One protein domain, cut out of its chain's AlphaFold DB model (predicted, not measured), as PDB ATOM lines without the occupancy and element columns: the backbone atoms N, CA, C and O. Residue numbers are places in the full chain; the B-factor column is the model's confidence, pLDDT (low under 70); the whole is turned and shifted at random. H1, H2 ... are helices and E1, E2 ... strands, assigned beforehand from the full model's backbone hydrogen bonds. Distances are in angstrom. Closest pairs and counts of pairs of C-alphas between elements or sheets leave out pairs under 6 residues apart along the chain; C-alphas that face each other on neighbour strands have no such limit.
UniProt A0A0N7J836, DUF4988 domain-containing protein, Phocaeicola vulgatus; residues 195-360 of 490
ATOM      1  N   THR A 195      30.622  -8.955  53.514       89.44
ATOM      2  CA  THR A 195      29.782 -10.157  53.457       89.44
ATOM      3  C   THR A 195      29.567 -10.633  52.022       89.44
ATOM      4  O   THR A 195      29.576 -11.841  51.791       89.44
ATOM      5  N   ASP A 196      29.430  -9.716  51.057       90.94
ATOM      6  CA  ASP A 196      29.292 -10.029  49.627       90.94
ATOM      7  C   ASP A 196      29.838  -8.905  48.722       90.94
ATOM      8  O   ASP A 196      29.761  -7.719  49.059       90.94
ATOM      9  N   VAL A 197      30.358  -9.279  47.547       93.75
ATOM     10  CA  VAL A 197      30.766  -8.353  46.475       93.75
ATOM     11  C   VAL A 197      30.395  -8.947  45.113       93.75
ATOM     12  O   VAL A 197      31.028  -9.891  44.636       93.75
ATOM     13  N   GLU A 198      29.421  -8.338  44.434       94.81
ATOM     14  CA  GLU A 198      28.980  -8.725  43.087       94.81
ATOM     15  C   GLU A 198      29.386  -7.644  42.074       94.81
ATOM     16  O   GLU A 198      28.773  -6.579  41.995       94.81
ATOM     17  N   LEU A 199      30.404  -7.910  41.254       96.38
ATOM     18  CA  LEU A 199      30.750  -7.084  40.101       96.38
ATOM     19  C   LEU A 199      29.704  -7.301  38.998       96.38
ATOM     20  O   LEU A 199      29.656  -8.357  38.360       96.38
ATOM     21  N   LEU A 200      28.873  -6.289  38.749       94.81
ATOM     22  CA  LEU A 200      27.800  -6.338  37.751       94.81
ATOM     23  C   LEU A 200      28.322  -6.082  36.328       94.81
ATOM     24  O   LEU A 200      27.731  -6.556  35.360       94.81
ATOM     25  N   GLY A 201      29.417  -5.325  36.211       95.75
ATOM     26  CA  GLY A 201      30.014  -4.877  34.951       95.75
ATOM     27  C   GLY A 201      30.461  -3.416  35.049       95.75
ATOM     28  O   GLY A 201      30.863  -2.960  36.120       95.75
ATOM     29  N   TRP A 202      30.356  -2.667  33.953       96.75
ATOM     30  CA  TRP A 202      30.609  -1.222  33.899       96.75
ATOM     31  C   TRP A 202      29.460  -0.452  33.234       96.75
ATOM     32  O   TRP A 202      28.723  -1.014  32.426       96.75
ATOM     33  N   ALA A 203      29.326   0.839  33.543       95.38
ATOM     34  CA  ALA A 203      28.369   1.763  32.926       95.38
ATOM     35  C   ALA A 203      28.992   3.157  32.699       95.38
ATOM     36  O   ALA A 203      30.004   3.505  33.308       95.38
ATOM     37  N   ALA A 204      28.387   3.966  31.820       93.50
ATOM     38  CA  ALA A 204      28.796   5.352  31.562       93.50
ATOM     39  C   ALA A 204      27.830   6.343  32.240       93.50
ATOM     40  O   ALA A 204      26.663   6.474  31.835       93.50
ATOM     41  N   LEU A 205      28.306   7.040  33.278       91.25
ATOM     42  CA  LEU A 205      27.466   7.867  34.153       91.25
ATOM     43  C   LEU A 205      27.798   9.358  34.016       91.25
ATOM     44  O   LEU A 205      28.848   9.828  34.441       91.25
ATOM     45  N   ASP A 206      26.875  10.147  33.475       88.44
ATOM     46  CA  ASP A 206      26.912  11.611  33.587       88.44
ATOM     47  C   ASP A 206      26.509  12.098  34.993       88.44
ATOM     48  O   ASP A 206      26.908  13.192  35.388       88.44
ATOM     49  N   LYS A 207      25.777  11.275  35.764       90.25
ATOM     50  CA  LYS A 207      25.372  11.529  37.156       90.25
ATOM     51  C   LYS A 207      25.186  10.229  37.948       90.25
ATOM     52  O   LYS A 207      24.863   9.197  37.364       90.25
ATOM     53  N   MET A 208      25.306  10.304  39.278       89.25
ATOM     54  CA  MET A 208      25.120   9.165  40.201       89.25
ATOM     55  C   MET A 208      23.649   8.807  40.496       89.25
ATOM     56  O   MET A 208      23.387   7.780  41.118       89.25
ATOM     57  N   ASP A 209      22.693   9.638  40.070       89.00
ATOM     58  CA  ASP A 209      21.237   9.449  40.201       89.00
ATOM     59  C   ASP A 209      20.554   9.026  38.882       89.00
ATOM     60  O   ASP A 209      19.349   8.767  38.842       89.00
ATOM     61  N   LYS A 210      21.324   8.923  37.793       88.94
ATOM     62  CA  LYS A 210      20.876   8.447  36.479       88.94
ATOM     63  C   LYS A 210      20.319   7.028  36.595       88.94
ATOM     64  O   LYS A 210      21.057   6.123  36.957       88.94
ATOM     65  N   GLY A 211      19.047   6.823  36.249       88.06
ATOM     66  CA  GLY A 211      18.449   5.483  36.209       88.06
ATOM     67  C   GLY A 211      19.083   4.585  35.139       88.06
ATOM     68  O   GLY A 211      19.445   5.066  34.065       88.06
ATOM     69  N   LEU A 212      19.196   3.286  35.434       88.12
ATOM     70  CA  LEU A 212      19.878   2.288  34.603       88.12
ATOM     71  C   LEU A 212      19.077   0.983  34.486       88.12
ATOM     72  O   LEU A 212      18.448   0.498  35.431       88.12
ATOM     73  N   SER A 213      19.197   0.346  33.330       86.75
ATOM     74  CA  SER A 213      18.800  -1.034  33.071       86.75
ATOM     75  C   SER A 213      20.029  -1.948  33.106       86.75
ATOM     76  O   SER A 213      20.935  -1.844  32.278       86.75
ATOM     77  N   GLN A 214      20.035  -2.907  34.041       82.06
ATOM     78  CA  GLN A 214      21.117  -3.894  34.191       82.06
ATOM     79  C   GLN A 214      21.356  -4.722  32.910       82.06
ATOM     80  O   GLN A 214      22.463  -5.194  32.690       82.06
ATOM     81  N   GLY A 215      20.333  -4.896  32.064       82.31
ATOM     82  CA  GLY A 215      20.412  -5.694  30.835       82.31
ATOM     83  C   GLY A 215      20.816  -4.931  29.568       82.31
ATOM     84  O   GLY A 215      20.834  -5.537  28.499       82.31
ATOM     85  N   SER A 216      21.086  -3.623  29.648       85.69
ATOM     86  CA  SER A 216      21.438  -2.790  28.479       85.69
ATOM     87  C   SER A 216      22.530  -1.755  28.750       85.69
ATOM     88  O   SER A 216      23.350  -1.475  27.870       85.69
ATOM     89  N   ASP A 217      22.543  -1.192  29.958       91.94
ATOM     90  CA  ASP A 217      23.353  -0.018  30.290       91.94
ATOM     91  C   ASP A 217      24.581  -0.408  31.122       91.94
ATOM     92  O   ASP A 217      25.628   0.228  31.006       91.94
ATOM     93  N   ILE A 218      24.464  -1.492  31.900       93.75
ATOM     94  CA  ILE A 218      25.595  -2.200  32.508       93.75
ATOM     95  C   ILE A 218      26.116  -3.237  31.503       93.75
ATOM     96  O   ILE A 218      25.344  -3.997  30.917       93.75
ATOM     97  N   ARG A 219      27.432  -3.255  31.284       95.50
ATOM     98  CA  ARG A 219      28.114  -4.073  30.272       95.50
ATOM     99  C   ARG A 219      29.235  -4.894  30.897       95.50
ATOM    100  O   ARG A 219      29.970  -4.397  31.743       95.50
ATOM    101  N   THR A 220      29.404  -6.131  30.442       95.75
ATOM    102  CA  THR A 220      30.445  -7.049  30.936       95.75
ATOM    103  C   THR A 220      31.733  -7.023  30.108       95.75
ATOM    104  O   THR A 220      32.776  -7.388  30.631       95.75
ATOM    105  N   THR A 221      31.714  -6.536  28.862       95.38
ATOM    106  CA  THR A 221      32.931  -6.321  28.051       95.38
ATOM    107  C   THR A 221      33.337  -4.848  28.070       95.38
ATOM    108  O   THR A 221      32.567  -3.988  27.636       95.38
ATOM    109  N   LEU A 222      34.539  -4.549  28.564       95.44
ATOM    110  CA  LEU A 222      35.144  -3.216  28.602       95.44
ATOM    111  C   LEU A 222      36.200  -3.069  27.501       95.44
ATOM    112  O   LEU A 222      37.142  -3.855  27.423       95.44
ATOM    113  N   ASN A 223      36.079  -2.022  26.685       92.94
ATOM    114  CA  ASN A 223      37.086  -1.663  25.688       92.94
ATOM    115  C   ASN A 223      37.958  -0.530  26.239       92.94
ATOM    116  O   ASN A 223      37.442   0.546  26.549       92.94
ATOM    117  N   ILE A 224      39.267  -0.758  26.342       91.69
ATOM    118  CA  ILE A 224      40.249   0.238  26.781       91.69
ATOM    119  C   ILE A 224      41.054   0.715  25.571       91.69
ATOM    120  O   ILE A 224      42.029   0.091  25.152       91.69
ATOM    121  N   GLU A 225      40.652   1.856  25.021       89.94
ATOM    122  CA  GLU A 225      41.463   2.596  24.054       89.94
ATOM    123  C   GLU A 225      42.573   3.360  24.797       89.94
ATOM    124  O   GLU A 225      42.288   4.099  25.745       89.94
ATOM    125  N   TYR A 226      43.833   3.176  24.385       88.00
ATOM    126  CA  TYR A 226      45.013   3.717  25.074       88.00
ATOM    127  C   TYR A 226      45.951   4.520  24.155       88.00
ATOM    128  O   TYR A 226      46.204   4.146  23.013       88.00
ATOM    129  N   ALA A 227      46.563   5.582  24.675       86.69
ATOM    130  CA  ALA A 227      47.627   6.341  24.021       86.69
ATOM    131  C   ALA A 227      48.888   6.351  24.902       86.69
ATOM    132  O   ALA A 227      48.863   6.809  26.043       86.69
ATOM    133  N   PHE A 228      50.007   5.847  24.376       85.81
ATOM    134  CA  PHE A 228      51.288   5.791  25.092       85.81
ATOM    135  C   PHE A 228      52.146   7.036  24.805       85.81
ATOM    136  O   PHE A 228      52.458   7.325  23.644       85.81
ATOM    137  N   VAL A 229      52.581   7.747  25.850       84.12
ATOM    138  CA  VAL A 229      53.342   9.008  25.740       84.12
ATOM    139  C   VAL A 229      54.811   8.730  25.382       84.12
ATOM    140  O   VAL A 229      55.714   8.749  26.224       84.12
ATOM    141  N   LYS A 230      55.058   8.468  24.089       78.50
ATOM    142  CA  LYS A 230      56.374   8.124  23.501       78.50
ATOM    143  C   LYS A 230      57.436   9.209  23.766       78.50
ATOM    144  O   LYS A 230      58.578   8.898  24.108       78.50
ATOM    145  N   LYS A 231      57.060  10.481  23.594       70.44
ATOM    146  CA  LYS A 231      57.887  11.682  23.807       70.44
ATOM    147  C   LYS A 231      56.995  12.926  23.903       70.44
ATOM    148  O   LYS A 231      55.994  12.998  23.201       70.44
ATOM    149  N   ILE A 232      57.402  13.905  24.709       65.81
ATOM    150  CA  ILE A 232      56.879  15.280  24.676       65.81
ATOM    151  C   ILE A 232      57.834  16.081  23.778       65.81
ATOM    152  O   ILE A 232      59.046  15.860  23.841       65.81
ATOM    153  N   VAL A 233      57.318  16.927  22.880       58.03
ATOM    154  CA  VAL A 233      58.114  17.522  21.789       58.03
ATOM    155  C   VAL A 233      57.842  19.015  21.656       58.03
ATOM    156  O   VAL A 233      56.716  19.414  21.385       58.03
ATOM    157  N   GLN A 234      58.898  19.825  21.742       52.56
ATOM    158  CA  GLN A 234      58.882  21.200  21.238       52.56
ATOM    159  C   GLN A 234      58.954  21.125  19.706       52.56
ATOM    160  O   GLN A 234      59.981  20.742  19.147       52.56
ATOM    161  N   THR A 235      57.839  21.388  19.025       48.16
ATOM    162  CA  THR A 235      57.697  21.179  17.571       48.16
ATOM    163  C   THR A 235      58.087  22.389  16.721       48.16
ATOM    164  O   THR A 235      58.205  22.246  15.505       48.16
ATOM    165  N   TRP A 236      58.319  23.562  17.324       43.59
ATOM    166  CA  TRP A 236      58.703  24.777  16.605       43.59
ATOM    167  C   TRP A 236      59.508  25.750  17.480       43.59
ATOM    168  O   TRP A 236      59.018  26.154  18.528       43.59
ATOM    169  N   ASP A 237      60.688  26.164  16.995       49.78
ATOM    170  CA  ASP A 237      61.633  27.119  17.614       49.78
ATOM    171  C   ASP A 237      62.156  26.730  19.017       49.78
ATOM    172  O   ASP A 237      61.437  26.724  20.009       49.78
ATOM    173  N   HIS A 238      63.465  26.472  19.106       48.78
ATOM    174  CA  HIS A 238      64.163  26.091  20.344       48.78
ATOM    175  C   HIS A 238      64.100  27.153  21.457       48.78
ATOM    176  O   HIS A 238      64.406  26.848  22.607       48.78
ATOM    177  N   ASN A 239      63.735  28.393  21.120       53.00
ATOM    178  CA  ASN A 239      63.612  29.505  22.062       53.00
ATOM    179  C   ASN A 239      62.164  29.735  22.531       53.00
ATOM    180  O   ASN A 239      61.928  30.639  23.335       53.00
ATOM    181  N   LYS A 240      61.187  28.964  22.027       51.31
ATOM    182  CA  LYS A 240      59.780  29.080  22.431       51.31
ATOM    183  C   LYS A 240      59.451  28.182  23.616       51.31
ATOM    184  O   LYS A 240      59.950  27.071  23.773       51.31
ATOM    185  N   GLU A 241      58.583  28.703  24.472       48.59
ATOM    186  CA  GLU A 241      58.231  28.091  25.743       48.59
ATOM    187  C   GLU A 241      57.244  26.925  25.551       48.59
ATOM    188  O   GLU A 241      56.119  27.119  25.100       48.59
ATOM    189  N   THR A 242      57.639  25.710  25.942       49.25
ATOM    190  CA  THR A 242      56.812  24.490  25.817       49.25
ATOM    191  C   THR A 242      55.611  24.407  26.752       49.25
ATOM    192  O   THR A 242      54.818  23.485  26.630       49.25
ATOM    193  N   THR A 243      55.498  25.301  27.730       46.53
ATOM    194  CA  THR A 243      54.526  25.222  28.835       46.53
ATOM    195  C   THR A 243      53.319  26.139  28.627       46.53
ATOM    196  O   THR A 243      52.772  26.723  29.562       46.53
ATOM    197  N   TRP A 244      52.883  26.222  27.375       46.41
ATOM    198  CA  TRP A 244      51.517  26.541  26.985       46.41
ATOM    199  C   TRP A 244      50.998  25.224  26.379       46.41
ATOM    200  O   TRP A 244      51.503  24.824  25.338       46.41
ATOM    201  N   SER A 245      50.110  24.465  27.016       47.75
ATOM    202  CA  SER A 245      49.490  24.658  28.336       47.75
ATOM    203  C   SER A 245      49.207  23.303  28.989       47.75
ATOM    204  O   SER A 245      49.356  22.257  28.366       47.75
ATOM    205  N   ALA A 246      48.789  23.304  30.253       51.50
ATOM    206  CA  ALA A 246      48.358  22.083  30.915       51.50
ATOM    207  C   ALA A 246      47.130  22.353  31.785       51.50
ATOM    208  O   ALA A 246      47.239  22.949  32.851       51.50
ATOM    209  N   GLN A 247      45.978  21.815  31.375       54.31
ATOM    210  CA  GLN A 247      44.957  21.418  32.354       54.31
ATOM    211  C   GLN A 247      45.366  20.123  33.081       54.31
ATOM    212  O   GLN A 247      44.806  19.801  34.127       54.31
ATOM    213  N   LYS A 248      46.316  19.359  32.518       68.62
ATOM    214  CA  LYS A 248      46.766  18.060  33.025       68.62
ATOM    215  C   LYS A 248      48.263  17.874  32.792       68.62
ATOM    216  O   LYS A 248      48.726  17.939  31.657       68.62
ATOM    217  N   THR A 249      49.014  17.587  33.850       71.25
ATOM    218  CA  THR A 249      50.419  17.171  33.735       71.25
ATOM    219  C   THR A 249      50.500  15.809  33.042       71.25
ATOM    220  O   THR A 249      49.778  14.889  33.420       71.25
ATOM    221  N   VAL A 250      51.397  15.665  32.062       74.81
ATOM    222  CA  VAL A 250      51.680  14.383  31.394       74.81
ATOM    223  C   VAL A 250      53.164  14.035  31.461       74.81
ATOM    224  O   VAL A 250      54.022  14.912  31.357       74.81
ATOM    225  N   ALA A 251      53.475  12.747  31.618       79.06
ATOM    226  CA  ALA A 251      54.841  12.242  31.754       79.06
ATOM    227  C   ALA A 251      55.240  11.316  30.593       79.06
ATOM    228  O   ALA A 251      54.430  10.557  30.059       79.06
ATOM    229  N   LYS A 252      56.526  11.322  30.216       82.25
ATOM    230  CA  LYS A 252      57.062  10.352  29.246       82.25
ATOM    231  C   LYS A 252      56.903   8.932  29.800       82.25
ATOM    232  O   LYS A 252      57.357   8.647  30.903       82.25
ATOM    233  N   GLY A 253      56.325   8.038  29.003       84.62
ATOM    234  CA  GLY A 253      56.048   6.655  29.399       84.62
ATOM    235  C   GLY A 253      54.688   6.444  30.072       84.62
ATOM    236  O   GLY A 253      54.289   5.297  30.255       84.62
ATOM    237  N   GLN A 254      53.952   7.509  30.403       87.56
ATOM    238  CA  GLN A 254      52.574   7.401  30.883       87.56
ATOM    239  C   GLN A 254      51.665   6.800  29.800       87.56
ATOM    240  O   GLN A 254      51.928   6.935  28.595       87.56
ATOM    241  N   VAL A 255      50.578   6.160  30.227       88.25
ATOM    242  CA  VAL A 255      49.493   5.725  29.345       88.25
ATOM    243  C   VAL A 255      48.226   6.499  29.680       88.25
ATOM    244  O   VAL A 255      47.779   6.524  30.822       88.25
ATOM    245  N   LEU A 256      47.657   7.132  28.661       86.81
ATOM    246  CA  LEU A 256      46.381   7.833  28.728       86.81
ATOM    247  C   LEU A 256      45.297   6.917  28.158       86.81
ATOM    248  O   LEU A 256      45.543   6.207  27.186       86.81
ATOM    249  N   THR A 257      44.101   6.936  28.734       87.19
ATOM    250  CA  THR A 257      42.966   6.094  28.336       87.19
ATOM    251  C   THR A 257      41.721   6.936  28.070       87.19
ATOM    252  O   THR A 257      41.656   8.123  28.407       87.19
ATOM    253  N   THR A 258      40.703   6.320  27.474       85.00
ATOM    254  CA  THR A 258      39.399   6.957  27.238       85.00
ATOM    255  C   THR A 258      38.418   6.836  28.417       85.00
ATOM    256  O   THR A 258      37.312   7.365  28.336       85.00
ATOM    257  N   LEU A 259      38.815   6.199  29.529       89.00
ATOM    258  CA  LEU A 259      37.931   5.781  30.630       89.00
ATOM    259  C   LEU A 259      37.343   6.957  31.435       89.00
ATOM    260  O   LEU A 259      36.148   7.242  31.335       89.00
ATOM    261  N   ALA A 260      38.167   7.696  32.181       85.50
ATOM    262  CA  ALA A 260      37.702   8.842  32.969       85.50
ATOM    263  C   ALA A 260      37.139  10.015  32.134       85.50
ATOM    264  O   ALA A 260      36.207  10.688  32.600       85.50
ATOM    265  N   PRO A 261      37.620  10.283  30.898       81.88
ATOM    266  CA  PRO A 261      36.941  11.193  29.980       81.88
ATOM    267  C   PRO A 261      35.507  10.773  29.634       81.88
ATOM    268  O   PRO A 261      34.629  11.631  29.607       81.88
ATOM    269  N   ASN A 262      35.242   9.480  29.432       84.44
ATOM    270  CA  ASN A 262      33.904   8.958  29.119       84.44
ATOM    271  C   ASN A 262      33.021   8.709  30.356       84.44
ATOM    272  O   ASN A 262      31.903   8.214  30.212       84.44
ATOM    273  N   ASN A 263      33.493   9.067  31.556       91.06
ATOM    274  CA  ASN A 263      32.842   8.765  32.832       91.06
ATOM    275  C   ASN A 263      32.518   7.262  32.986       91.06
ATOM    276  O   ASN A 263      31.393   6.890  33.335       91.06
ATOM    277  N   THR A 264      33.483   6.395  32.680       94.19
ATOM    278  CA  THR A 264      33.337   4.946  32.854       94.19
ATOM    279  C   THR A 264      33.445   4.577  34.338       94.19
ATOM    280  O   THR A 264      34.470   4.832  34.969       94.19
ATOM    281  N   TYR A 265      32.414   3.932  34.886       97.25
ATOM    282  CA  TYR A 265      32.405   3.385  36.246       97.25
ATOM    283  C   TYR A 265      32.213   1.869  36.210       97.25
ATOM    284  O   TYR A 265      31.385   1.374  35.446       97.25
ATOM    285  N   LEU A 266      32.916   1.135  37.072       97.56
ATOM    286  CA  LEU A 266      32.496  -0.208  37.470       97.56
ATOM    287  C   LEU A 266      31.242  -0.089  38.338       97.56
ATOM    288  O   LEU A 266      31.176   0.776  39.212       97.56
ATOM    289  N   MET A 267      30.279  -0.978  38.113       95.94
ATOM    290  CA  MET A 267      29.067  -1.097  38.918       95.94
ATOM    291  C   MET A 267      29.167  -2.374  39.749       95.94
ATOM    292  O   MET A 267      29.252  -3.468  39.185       95.94
ATOM    293  N   ALA A 268      29.148  -2.245  41.073       95.19
ATOM    294  CA  ALA A 268      29.228  -3.377  41.992       95.19
ATOM    295  C   ALA A 268      28.121  -3.312  43.051       95.19
ATOM    296  O   ALA A 268      27.777  -2.225  43.517       95.19
ATOM    297  N   ARG A 269      27.591  -4.468  43.464       93.31
ATOM    298  CA  ARG A 269      26.960  -4.605  44.780       93.31
ATOM    299  C   ARG A 269      28.060  -4.857  45.805       93.31
ATOM    300  O   ARG A 269      28.938  -5.679  45.550       93.31
ATOM    301  N   ILE A 270      27.999  -4.166  46.934       93.38
ATOM    302  CA  ILE A 270      28.903  -4.337  48.071       93.38
ATOM    303  C   ILE A 270      28.024  -4.403  49.322       93.38
ATOM    304  O   ILE A 270      27.281  -3.458  49.599       93.38
ATOM    305  N   ASP A 271      28.089  -5.519  50.044       91.12
ATOM    306  CA  ASP A 271      27.454  -5.697  51.353       91.12
ATOM    307  C   ASP A 271      28.549  -5.751  52.428       91.12
ATOM    308  O   ASP A 271      29.535  -6.486  52.293       91.12
ATOM    309  N   ALA A 272      28.427  -4.891  53.440       88.25
ATOM    310  CA  ALA A 272      29.503  -4.581  54.375       88.25
ATOM    311  C   ALA A 272      28.992  -3.997  55.699       88.25
ATOM    312  O   ALA A 272      27.957  -3.330  55.747       88.25
ATOM    313  N   GLY A 273      29.772  -4.183  56.767       83.56
ATOM    314  CA  GLY A 273      29.575  -3.484  58.045       83.56
ATOM    315  C   GLY A 273      30.216  -2.088  58.122       83.56
ATOM    316  O   GLY A 273      29.855  -1.309  59.003       83.56
ATOM    317  N   ALA A 274      31.159  -1.778  57.228       85.50
ATOM    318  CA  ALA A 274      31.836  -0.485  57.090       85.50
ATOM    319  C   ALA A 274      31.449   0.219  55.774       85.50
ATOM    320  O   ALA A 274      30.851  -0.396  54.892       85.50
ATOM    321  N   ASP A 275      31.811   1.497  55.628       89.25
ATOM    322  CA  ASP A 275      31.601   2.231  54.375       89.25
ATOM    323  C   ASP A 275      32.484   1.644  53.254       89.25
ATOM    324  O   ASP A 275      33.668   1.358  53.452       89.25
ATOM    325  N   ALA A 276      31.919   1.471  52.059       91.31
ATOM    326  CA  ALA A 276      32.672   1.027  50.890       91.31
ATOM    327  C   ALA A 276      33.656   2.102  50.380       91.31
ATOM    328  O   ALA A 276      34.591   1.775  49.647       91.31
ATOM    329  N   ALA A 277      33.483   3.368  50.777       93.12
ATOM    330  CA  ALA A 277      34.439   4.441  50.507       93.12
ATOM    331  C   ALA A 277      35.790   4.237  51.226       93.12
ATOM    332  O   ALA A 277      36.816   4.674  50.702       93.12
ATOM    333  N   ASP A 278      35.810   3.527  52.362       90.25
ATOM    334  CA  ASP A 278      37.031   3.171  53.107       90.25
ATOM    335  C   ASP A 278      37.753   1.932  52.525       90.25
ATOM    336  O   ASP A 278      38.809   1.524  53.018       90.25
ATOM    337  N   MET A 279      37.197   1.302  51.484       91.19
ATOM    338  CA  MET A 279      37.737   0.088  50.862       91.19
ATOM    339  C   MET A 279      38.575   0.403  49.621       91.19
ATOM    340  O   MET A 279      38.291   1.330  48.862       91.19
ATOM    341  N   SER A 280      39.617  -0.396  49.383       93.50
ATOM    342  CA  SER A 280      40.559  -0.193  48.277       93.50
ATOM    343  C   SER A 280      40.510  -1.370  47.309       93.50
ATOM    344  O   SER A 280      40.998  -2.459  47.606       93.50
ATOM    345  N   PHE A 281      39.939  -1.152  46.126       96.25
ATOM    346  CA  PHE A 281      39.737  -2.206  45.134       96.25
ATOM    347  C   PHE A 281      40.793  -2.216  44.022       96.25
ATOM    348  O   PHE A 281      41.428  -1.218  43.696       96.25
ATOM    349  N   SER A 282      40.935  -3.381  43.393       96.31
ATOM    350  CA  SER A 282      41.763  -3.641  42.215       96.31
ATOM    351  C   SER A 282      41.027  -4.600  41.275       96.31
ATOM    352  O   SER A 282      40.212  -5.395  41.732       96.31
ATOM    353  N   LEU A 283      41.305  -4.566  39.970       97.25
ATOM    354  CA  LEU A 283      40.797  -5.579  39.033       97.25
ATOM    355  C   LEU A 283      41.866  -6.650  38.803       97.25
ATOM    356  O   LEU A 283      42.966  -6.330  38.348       97.25
ATOM    357  N   LYS A 284      41.547  -7.918  39.083       95.81
ATOM    358  CA  LYS A 284      42.457  -9.065  38.895       95.81
ATOM    359  C   LYS A 284      41.753 -10.211  38.176       95.81
ATOM    360  O   LYS A 284      40.580 -10.468  38.434       95.81
ATOM    361  N   ASN A 285      42.455 -10.920  37.296       94.56
ATOM    362  CA  ASN A 285      41.957 -12.181  36.735       94.56
ATOM    363  C   ASN A 285      42.376 -13.390  37.595       94.56
ATOM    364  O   ASN A 285      43.148 -13.262  38.544       94.56
ATOM    365  N   SER A 286      41.904 -14.588  37.240       92.44
ATOM    366  CA  SER A 286      42.156 -15.836  37.984       92.44
ATOM    367  C   SER A 286      43.616 -16.325  37.993       92.44
ATOM    368  O   SER A 286      43.914 -17.361  38.586       92.44
ATOM    369  N   LYS A 287      44.544 -15.588  37.366       92.00
ATOM    370  CA  LYS A 287      46.004 -15.774  37.477       92.00
ATOM    371  C   LYS A 287      46.675 -14.692  38.335       92.00
ATOM    372  O   LYS A 287      47.897 -14.582  38.319       92.00
ATOM    373  N   ASN A 288      45.888 -13.892  39.058       90.75
ATOM    374  CA  ASN A 288      46.306 -12.706  39.812       90.75
ATOM    375  C   ASN A 288      46.954 -11.595  38.960       90.75
ATOM    376  O   ASN A 288      47.593 -10.700  39.512       90.75
ATOM    377  N   ALA A 289      46.779 -11.607  37.631       92.19
ATOM    378  CA  ALA A 289      47.236 -10.504  36.790       92.19
ATOM    379  C   ALA A 289      46.336  -9.281  37.019       92.19
ATOM    380  O   ALA A 289      45.117  -9.365  36.853       92.19
ATOM    381  N   VAL A 290      46.944  -8.162  37.419       93.81
ATOM    382  CA  VAL A 290      46.257  -6.898  37.714       93.81
ATOM    383  C   VAL A 290      46.000  -6.138  36.411       93.81
ATOM    384  O   VAL A 290      46.892  -6.034  35.568       93.81
ATOM    385  N   LEU A 291      44.798  -5.589  36.235       94.88
ATOM    386  CA  LEU A 291      44.499  -4.706  35.105       94.88
ATOM    387  C   LEU A 291      45.181  -3.335  35.313       94.88
ATOM    388  O   LEU A 291      45.030  -2.765  36.394       94.88
ATOM    389  N   PRO A 292      45.907  -2.773  34.325       94.25
ATOM    390  CA  PRO A 292      46.678  -1.536  34.492       94.25
ATOM    391  C   PRO A 292      45.798  -0.272  34.387       94.25
ATOM    392  O   PRO A 292      45.949   0.538  33.472       94.25
ATOM    393  N   VAL A 293      44.868  -0.113  35.328       94.19
ATOM    394  CA  VAL A 293      43.959   1.038  35.474       94.19
ATOM    395  C   VAL A 293      43.932   1.499  36.930       94.19
ATOM    396  O   VAL A 293      44.183   0.697  37.832       94.19
ATOM    397  N   SER A 294      43.603   2.767  37.164       94.31
ATOM    398  CA  SER A 294      43.325   3.279  38.511       94.31
ATOM    399  C   SER A 294      41.829   3.184  38.823       94.31
ATOM    400  O   SER A 294      40.992   3.309  37.925       94.31
ATOM    401  N   LEU A 295      41.500   2.966  40.098       96.75
ATOM    402  CA  LEU A 295      40.132   2.927  40.621       96.75
ATOM    403  C   LEU A 295      39.964   3.974  41.729       96.75
ATOM    404  O   LEU A 295      40.869   4.160  42.541       96.75
ATOM    405  N   SER A 296      38.815   4.651  41.774       95.62
ATOM    406  CA  SER A 296      38.473   5.551  42.886       95.62
ATOM    407  C   SER A 296      38.035   4.788  44.143       95.62
ATOM    408  O   SER A 296      37.768   3.589  44.096       95.62
ATOM    409  N   ALA A 297      37.843   5.513  45.250       95.88
ATOM    410  CA  ALA A 297      36.947   5.058  46.316       95.88
ATOM    411  C   ALA A 297      35.545   4.752  45.747       95.88
ATOM    412  O   ALA A 297      35.132   5.346  44.739       95.88
ATOM    413  N   ALA A 298      34.820   3.825  46.372       96.06
ATOM    414  CA  ALA A 298      33.470   3.468  45.952       96.06
ATOM    415  C   ALA A 298      32.457   4.537  46.390       96.06
ATOM    416  O   ALA A 298      32.433   4.938  47.551       96.06
ATOM    417  N   THR A 299      31.593   4.976  45.473       95.44
ATOM    418  CA  THR A 299      30.546   5.973  45.752       95.44
ATOM    419  C   THR A 299      29.171   5.327  45.657       95.44
ATOM    420  O   THR A 299      28.874   4.676  44.656       95.44
ATOM    421  N   GLU A 300      28.313   5.522  46.663       92.75
ATOM    422  CA  GLU A 300      26.926   5.029  46.651       92.75
ATOM    423  C   GLU A 300      26.182   5.543  45.406       92.75
ATOM    424  O   GLU A 300      26.014   6.753  45.210       92.75
ATOM    425  N   TYR A 301      25.726   4.620  44.559       91.75
ATOM    426  CA  TYR A 301      24.946   4.931  43.367       91.75
ATOM    427  C   TYR A 301      23.459   4.992  43.741       91.75
ATOM    428  O   TYR A 301      22.905   4.051  44.304       91.75
ATOM    429  N   LYS A 302      22.809   6.117  43.421       88.06
ATOM    430  CA  LYS A 302      21.462   6.467  43.915       88.06
ATOM    431  C   LYS A 302      20.394   6.467  42.818       88.06
ATOM    432  O   LYS A 302      19.247   6.830  43.070       88.06
ATOM    433  N   GLY A 303      20.767   6.089  41.596       85.56
ATOM    434  CA  GLY A 303      19.849   5.978  40.469       85.56
ATOM    435  C   GLY A 303      18.955   4.744  40.557       85.56
ATOM    436  O   GLY A 303      19.321   3.710  41.116       85.56
ATOM    437  N   LEU A 304      17.766   4.819  39.962       81.19
ATOM    438  CA  LEU A 304      16.860   3.671  39.904       81.19
ATOM    439  C   LEU A 304      17.435   2.573  39.000       81.19
ATOM    440  O   LEU A 304      17.584   2.772  37.795       81.19
ATOM    441  N   LEU A 305      17.720   1.404  39.574       79.81
ATOM    442  CA  LEU A 305      17.967   0.168  38.831       79.81
ATOM    443  C   LEU A 305      16.656  -0.605  38.646       79.81
ATOM    444  O   LEU A 305      15.843  -0.710  39.564       79.81
ATOM    445  N   SER A 306      16.451  -1.183  37.459       66.56
ATOM    446  CA  SER A 306      15.206  -1.887  37.095       66.56
ATOM    447  C   SER A 306      14.953  -3.217  37.834       66.56
ATOM    448  O   SER A 306      13.928  -3.866  37.615       66.56
ATOM    449  N   ARG A 307      15.857  -3.617  38.737       57.06
ATOM    450  CA  ARG A 307      15.697  -4.682  39.739       57.06
ATOM    451  C   ARG A 307      16.255  -4.189  41.077       57.06
ATOM    452  O   ARG A 307      17.208  -3.418  41.083       57.06
ATOM    453  N   GLY A 308      15.644  -4.623  42.185       51.56
ATOM    454  CA  GLY A 308      15.893  -4.092  43.535       51.56
ATOM    455  C   GLY A 308      17.375  -4.034  43.926       51.56
ATOM    456  O   GLY A 308      18.109  -5.010  43.762       51.56
ATOM    457  N   ALA A 309      17.800  -2.872  44.423       53.41
ATOM    458  CA  ALA A 309      19.201  -2.468  44.453       53.41
ATOM    459  C   ALA A 309      19.528  -1.604  45.684       53.41
ATOM    460  O   ALA A 309      19.720  -0.398  45.573       53.41
ATOM    461  N   ASN A 310      19.620  -2.238  46.854       64.62
ATOM    462  CA  ASN A 310      20.372  -1.673  47.978       64.62
ATOM    463  C   ASN A 310      21.862  -2.029  47.805       64.62
ATOM    464  O   ASN A 310      22.176  -3.044  47.175       64.62
ATOM    465  N   GLY A 311      22.762  -1.219  48.371       82.62
ATOM    466  CA  GLY A 311      24.202  -1.510  48.404       82.62
ATOM    467  C   GLY A 311      24.890  -1.516  47.035       82.62
ATOM    468  O   GLY A 311      25.823  -2.286  46.836       82.62
ATOM    469  N   ILE A 312      24.422  -0.713  46.069       91.19
ATOM    470  CA  ILE A 312      25.103  -0.553  44.776       91.19
ATOM    471  C   ILE A 312      26.037   0.653  44.820       91.19
ATOM    472  O   ILE A 312      25.637   1.755  45.197       91.19
ATOM    473  N   TYR A 313      27.265   0.445  44.362       95.00
ATOM    474  CA  TYR A 313      28.306   1.456  44.304       95.00
ATOM    475  C   TYR A 313      28.865   1.584  42.886       95.00
ATOM    476  O   TYR A 313      28.966   0.608  42.135       95.00
ATOM    477  N   ALA A 314      29.241   2.812  42.540       96.38
ATOM    478  CA  ALA A 314      29.982   3.153  41.339       96.38
ATOM    479  C   ALA A 314      31.446   3.438  41.711       96.38
ATOM    480  O   ALA A 314      31.723   4.261  42.587       96.38
ATOM    481  N   ILE A 315      32.383   2.778  41.030       97.88
ATOM    482  CA  ILE A 315      33.835   2.954  41.206       97.88
ATOM    483  C   ILE A 315      34.395   3.495  39.888       97.88
ATOM    484  O   ILE A 315      34.262   2.840  38.854       97.88
ATOM    485  N   ALA A 316      34.976   4.696  39.888       96.75
ATOM    486  CA  ALA A 316      35.463   5.329  38.661       96.75
ATOM    487  C   ALA A 316      36.704   4.610  38.122       96.75
ATOM    488  O   ALA A 316      37.592   4.257  38.895       96.75
ATOM    489  N   LEU A 317      36.776   4.439  36.800       96.00
ATOM    490  CA  LEU A 317      37.959   3.954  36.088       96.00
ATOM    491  C   LEU A 317      38.754   5.141  35.528       96.00
ATOM    492  O   LEU A 317      38.220   5.918  34.734       96.00
ATOM    493  N   ASP A 318      40.034   5.245  35.885       92.25
ATOM    494  CA  ASP A 318      40.948   6.281  35.384       92.25
ATOM    495  C   ASP A 318      42.269   5.683  34.860       92.25
ATOM    496  O   ASP A 318      42.551   4.484  34.978       92.25
ATOM    497  N   ASN A 319      43.078   6.542  34.249       87.50
ATOM    498  CA  ASN A 319      44.443   6.273  33.824       87.50
ATOM    499  C   ASN A 319      45.278   5.727  34.986       87.50
ATOM    500  O   ASN A 319      45.186   6.223  36.106       87.50
ATOM    501  N   THR A 320      46.159   4.769  34.703       89.00
ATOM    502  CA  THR A 320      47.180   4.372  35.672       89.00
ATOM    503  C   THR A 320      48.266   5.447  35.797       89.00
ATOM    504  O   THR A 320      48.747   5.980  34.792       89.00
ATOM    505  N   ASP A 321      48.700   5.725  37.027       86.19
ATOM    506  CA  ASP A 321      49.861   6.584  37.310       86.19
ATOM    507  C   ASP A 321      51.201   5.910  36.951       86.19
ATOM    508  O   ASP A 321      52.259   6.545  36.964       86.19
ATOM    509  N   ALA A 322      51.179   4.616  36.610       90.12
ATOM    510  CA  ALA A 322      52.365   3.870  36.223       90.12
ATOM    511  C   ALA A 322      52.945   4.356  34.882       90.12
ATOM    512  O   ALA A 322      52.260   4.439  33.859       90.12
ATOM    513  N   VAL A 323      54.258   4.603  34.868       91.38
ATOM    514  CA  VAL A 323      55.023   4.881  33.646       91.38
ATOM    515  C   VAL A 323      55.713   3.618  33.130       91.38
ATOM    516  O   VAL A 323      56.366   2.883  33.872       91.38
ATOM    517  N   TYR A 324      55.598   3.374  31.828       91.75
ATOM    518  CA  TYR A 324      56.122   2.195  31.146       91.75
ATOM    519  C   TYR A 324      57.274   2.569  30.210       91.75
ATOM    520  O   TYR A 324      57.253   3.596  29.531       91.75
ATOM    521  N   THR A 325      58.272   1.692  30.096       92.00
ATOM    522  CA  THR A 325      59.421   1.894  29.190       92.00
ATOM    523  C   THR A 325      59.077   1.734  27.701       92.00
ATOM    524  O   THR A 325      59.894   2.063  26.844       92.00
ATOM    525  N   GLY A 326      57.869   1.269  27.377       90.00
ATOM    526  CA  GLY A 326      57.333   1.156  26.021       90.00
ATOM    527  C   GLY A 326      55.906   0.603  26.031       90.00
ATOM    528  O   GLY A 326      55.546  -0.130  26.951       90.00
ATOM    529  N   ALA A 327      55.108   0.893  24.996       87.94
ATOM    530  CA  ALA A 327      53.707   0.457  24.901       87.94
ATOM    531  C   ALA A 327      53.522  -1.060  25.124       87.94
ATOM    532  O   ALA A 327      52.621  -1.470  25.851       87.94
ATOM    533  N   ASN A 328      54.438  -1.889  24.608       92.00
ATOM    534  CA  ASN A 328      54.417  -3.350  24.772       92.00
ATOM    535  C   ASN A 328      54.521  -3.815  26.241       92.00
ATOM    536  O   ASN A 328      54.167  -4.950  26.550       92.00
ATOM    537  N   LYS A 329      55.016  -2.969  27.160       92.94
ATOM    538  CA  LYS A 329      55.042  -3.255  28.605       92.94
ATOM    539  C   LYS A 329      53.718  -2.935  29.299       92.94
ATOM    540  O   LYS A 329      53.456  -3.535  30.335       92.94
ATOM    541  N   TYR A 330      52.900  -2.049  28.730       91.25
ATOM    542  CA  TYR A 330      51.520  -1.813  29.160       91.25
ATOM    543  C   TYR A 330      50.581  -2.873  28.573       91.25
ATOM    544  O   TYR A 330      49.904  -3.572  29.321       91.25
ATOM    545  N   THR A 331      50.600  -3.084  27.250       90.31
ATOM    546  CA  THR A 331      49.733  -4.094  26.613       90.31
ATOM    547  C   THR A 331      50.056  -5.516  27.072       90.31
ATOM    548  O   THR A 331      49.150  -6.329  27.198       90.31
ATOM    549  N   GLY A 332      51.311  -5.800  27.436       89.94
ATOM    550  CA  GLY A 332      51.720  -7.069  28.044       89.94
ATOM    551  C   GLY A 332      51.187  -7.348  29.459       89.94
ATOM    552  O   GLY A 332      51.427  -8.444  29.958       89.94
ATOM    553  N   GLN A 333      50.487  -6.408  30.113       89.50
ATOM    554  CA  GLN A 333      49.752  -6.676  31.365       89.50
ATOM    555  C   GLN A 333      48.370  -7.304  31.102       89.50
ATOM    556  O   GLN A 333      47.813  -7.992  31.960       89.50
ATOM    557  N   PHE A 334      47.803  -7.077  29.914       88.62
ATOM    558  CA  PHE A 334      46.501  -7.610  29.530       88.62
ATOM    559  C   PHE A 334      46.644  -9.101  29.230       88.62
ATOM    560  O   PHE A 334      47.487  -9.512  28.431       88.62
ATOM    561  N   THR A 335      45.831  -9.928  29.885       87.19
ATOM    562  CA  THR A 335      45.896 -11.387  29.743       87.19
ATOM    563  C   THR A 335      44.495 -11.978  29.657       87.19
ATOM    564  O   THR A 335      43.643 -11.684  30.491       87.19
ATOM    565  N   ASN A 336      44.267 -12.814  28.637       85.94
ATOM    566  CA  ASN A 336      42.948 -13.350  28.297       85.94
ATOM    567  C   ASN A 336      42.253 -14.003  29.501       85.94
ATOM    568  O   ASN A 336      42.789 -14.939  30.105       85.94
ATOM    569  N   GLY A 337      41.029 -13.560  29.777       90.00
ATOM    570  CA  GLY A 337      40.182 -14.061  30.850       90.00
ATOM    571  C   GLY A 337      39.346 -12.943  31.463       90.00
ATOM    572  O   GLY A 337      39.626 -11.764  31.268       90.00
ATOM    573  N   LEU A 338      38.327 -13.332  32.226       96.38
ATOM    574  CA  LEU A 338      37.517 -12.391  32.990       96.38
ATOM    575  C   LEU A 338      38.297 -11.875  34.207       96.38
ATOM    576  O   LEU A 338      39.019 -12.629  34.866       96.38
ATOM    577  N   TYR A 339      38.093 -10.603  34.524       97.62
ATOM    578  CA  TYR A 339      38.553  -9.942  35.737       97.62
ATOM    579  C   TYR A 339      37.420  -9.902  36.781       97.62
ATOM    580  O   TYR A 339      36.233  -9.811  36.445       97.62
ATOM    581  N   ALA A 340      37.808  -9.990  38.051       97.81
ATOM    582  CA  ALA A 340      36.987  -9.767  39.235       97.81
ATOM    583  C   ALA A 340      37.476  -8.512  39.968       97.81
ATOM    584  O   ALA A 340      38.641  -8.116  39.841       97.81
ATOM    585  N   LEU A 341      36.590  -7.911  40.759       97.81
ATOM    586  CA  LEU A 341      36.933  -6.871  41.717       97.81
ATOM    587  C   LEU A 341      37.551  -7.540  42.952       97.81
ATOM    588  O   LEU A 341      36.982  -8.486  43.497       97.81
ATOM    589  N   VAL A 342      38.724  -7.074  43.371       96.56
ATOM    590  CA  VAL A 342      39.481  -7.621  44.502       96.56
ATOM    591  C   VAL A 342      39.852  -6.503  45.462       96.56
ATOM    592  O   VAL A 342      40.616  -5.605  45.098       96.56
ATOM    593  N   GLU A 343      39.316  -6.568  46.678       94.88
ATOM    594  CA  GLU A 343      39.626  -5.641  47.772       94.88
ATOM    595  C   GLU A 343      41.042  -5.909  48.320       94.88
ATOM    596  O   GLU A 343      41.579  -7.014  48.180       94.88
ATOM    597  N   LYS A 344      41.668  -4.899  48.928       90.50
ATOM    598  CA  LYS A 344      43.025  -4.931  49.489       90.50
ATOM    599  C   LYS A 344      43.248  -6.108  50.449       90.50
ATOM    600  O   LYS A 344      44.257  -6.791  50.309       90.50
ATOM    601  N   SER A 345      42.272  -6.397  51.313       83.12
ATOM    602  CA  SER A 345      42.251  -7.536  52.250       83.12
ATOM    603  C   SER A 345      42.180  -8.923  51.590       83.12
ATOM    604  O   SER A 345      42.364  -9.937  52.268       83.12
ATOM    605  N   GLY A 346      41.922  -8.993  50.280       87.31
ATOM    606  CA  GLY A 346      41.866 -10.234  49.508       87.31
ATOM    607  C   GLY A 346      40.466 -10.810  49.277       87.31
ATOM    608  O   GLY A 346      40.374 -11.926  48.769       87.31
ATOM    609  N   PHE A 347      39.385 -10.089  49.597       91.19
ATOM    610  CA  PHE A 347      38.029 -10.469  49.167       91.19
ATOM    611  C   PHE A 347      37.905 -10.346  47.635       91.19
ATOM    612  O   PHE A 347      38.376  -9.363  47.063       91.19
ATOM    613  N   ILE A 348      37.286 -11.327  46.965       94.88
ATOM    614  CA  ILE A 348      37.212 -11.438  45.493       94.88
ATOM    615  C   ILE A 348      35.748 -11.577  45.052       94.88
ATOM    616  O   ILE A 348      35.043 -12.452  45.551       94.88
ATOM    617  N   SER A 349      35.309 -10.761  44.089       97.00
ATOM    618  CA  SER A 349      33.972 -10.854  43.486       97.00
ATOM    619  C   SER A 349      33.825 -12.038  42.518       97.00
ATOM    620  O   SER A 349      34.786 -12.713  42.143       97.00
ATOM    621  N   ASN A 350      32.621 -12.229  41.981       97.00
ATOM    622  CA  ASN A 350      32.446 -12.945  40.716       97.00
ATOM    623  C   ASN A 350      33.358 -12.368  39.604       97.00
ATOM    624  O   ASN A 350      33.489 -11.152  39.444       97.00
ATOM    625  N   TYR A 351      33.958 -13.250  38.800       97.19
ATOM    626  CA  TYR A 351      34.680 -12.876  37.581       97.19
ATOM    627  C   TYR A 351      33.665 -12.573  36.474       97.19
ATOM    628  O   TYR A 351      32.992 -13.488  36.001       97.19
ATOM    629  N   ASN A 352      33.533 -11.303  36.084       96.25
ATOM    630  CA  ASN A 352      32.438 -10.848  35.211       96.25
ATOM    631  C   ASN A 352      32.823  -9.710  34.241       96.25
ATOM    632  O   ASN A 352      31.984  -9.256  33.467       96.25
ATOM    633  N   LEU A 353      34.077  -9.241  34.267       97.44
ATOM    634  CA  LEU A 353      34.559  -8.183  33.375       97.44
ATOM    635  C   LEU A 353      35.550  -8.745  32.347       97.44
ATOM    636  O   LEU A 353      36.694  -9.040  32.681       97.44
ATOM    637  N   ASP A 354      35.118  -8.888  31.098       96.19
ATOM    638  CA  ASP A 354      36.008  -9.121  29.957       96.19
ATOM    639  C   ASP A 354      36.641  -7.793  29.517       96.19
ATOM    640  O   ASP A 354      35.988  -6.747  29.587       96.19
ATOM    641  N   VAL A 355      37.903  -7.804  29.076       95.69
ATOM    642  CA  VAL A 355      38.636  -6.566  28.755       95.69
ATOM    643  C   VAL A 355      39.420  -6.679  27.450       95.69
ATOM    644  O   VAL A 355      40.407  -7.410  27.355       95.69
ATOM    645  N   ALA A 356      39.030  -5.868  26.467       91.94
ATOM    646  CA  ALA A 356      39.766  -5.651  25.227       91.94
ATOM    647  C   ALA A 356      40.605  -4.361  25.306       91.94
ATOM    648  O   ALA A 356      40.236  -3.407  25.990       91.94
ATOM    649  N   THR A 357      41.729  -4.310  24.584       90.44
ATOM    650  CA  THR A 357      42.653  -3.161  24.577       90.44
ATOM    651  C   THR A 357      43.105  -2.818  23.155       90.44
ATOM    652  O   THR A 357      43.357  -3.723  22.354       90.44
ATOM    653  N   SER A 358      43.185  -1.529  22.817       90.44
ATOM    654  CA  SER A 358      43.509  -1.040  21.463       90.44
ATOM    655  C   SER A 358      44.212   0.325  21.481       90.44
ATOM    656  O   SER A 358      43.927   1.159  22.337       90.44
ATOM    657  N   GLU A 359      45.132   0.584  20.541       85.25
ATOM    658  CA  GLU A 359      45.808   1.893  20.451       85.25
ATOM    659  C   GLU A 359      44.812   2.958  19.947       85.25
ATOM    660  O   GLU A 359      44.193   2.806  18.892       85.25
ATOM    661  N   ALA A 360      44.639   4.023  20.728       83.75
ATOM    662  CA  ALA A 360      43.720   5.122  20.470       83.75
ATOM    663  C   ALA A 360      44.223   6.019  19.329       83.75
ATOM    664  O   ALA A 360      45.418   6.306  19.206       83.75
TER     665      ALA A 360
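What this domain is: This is residues 195 to 360 of the 490 residues of the protein "DUF4988 domain-containing protein" of Phocaeicola vulgatus (UniProt A0A0N7J836). Little of this domain is regular: three small sheets, E1-E4-E6, E5-E7 and E3-E2-E8, gather into one body, and the free-standing loop residues 235 to 241 and 244 to 249 stick out from it. The printed part has 166 residues, of which the named elements hold only 58, and its class is mostly strand, with 53 of those 58 in strands; one named helix and eight named strands follow in the order E1 E2 E3 E4 E5 E6 H1 E7 E8, and the sheet E3-E2-E8 is mixed, the other two antiparallel. It is compact, radius of gyration 17.9 A, spanning 62 by 35 by 30 A.

Where its parts are: E1, residues 195 to 204, 26.8 A, starts at C-alpha 195 (29.782, -10.157, 53.457). Then come E2, 221 to 228, 22.2 A; E3, 255 to 257; E4, 264 to 272, 23.8 A; E5, 281 to 285; E6, 312 to 318; H1, 327 to 331; E7, 339 to 343; E8, 354 to 359.

How they stand to each other: Within hydrogen-bond range are N 198 and O 269 of E1 and E4, 2.9 A, N 266 and O 315 of E4 and E6, 2.8 A, N 282 and O 342 of E5 and E7, 2.8 A, and N 222 and O 354 of E2 and E8, 2.8 A. E2 and E3 form a hairpin. H1 is on their sheet, height 8.0 A.

The domain as a whole: The printed part has no cut. Residues 232 to 248 and 306 to 310 have pLDDT under 70.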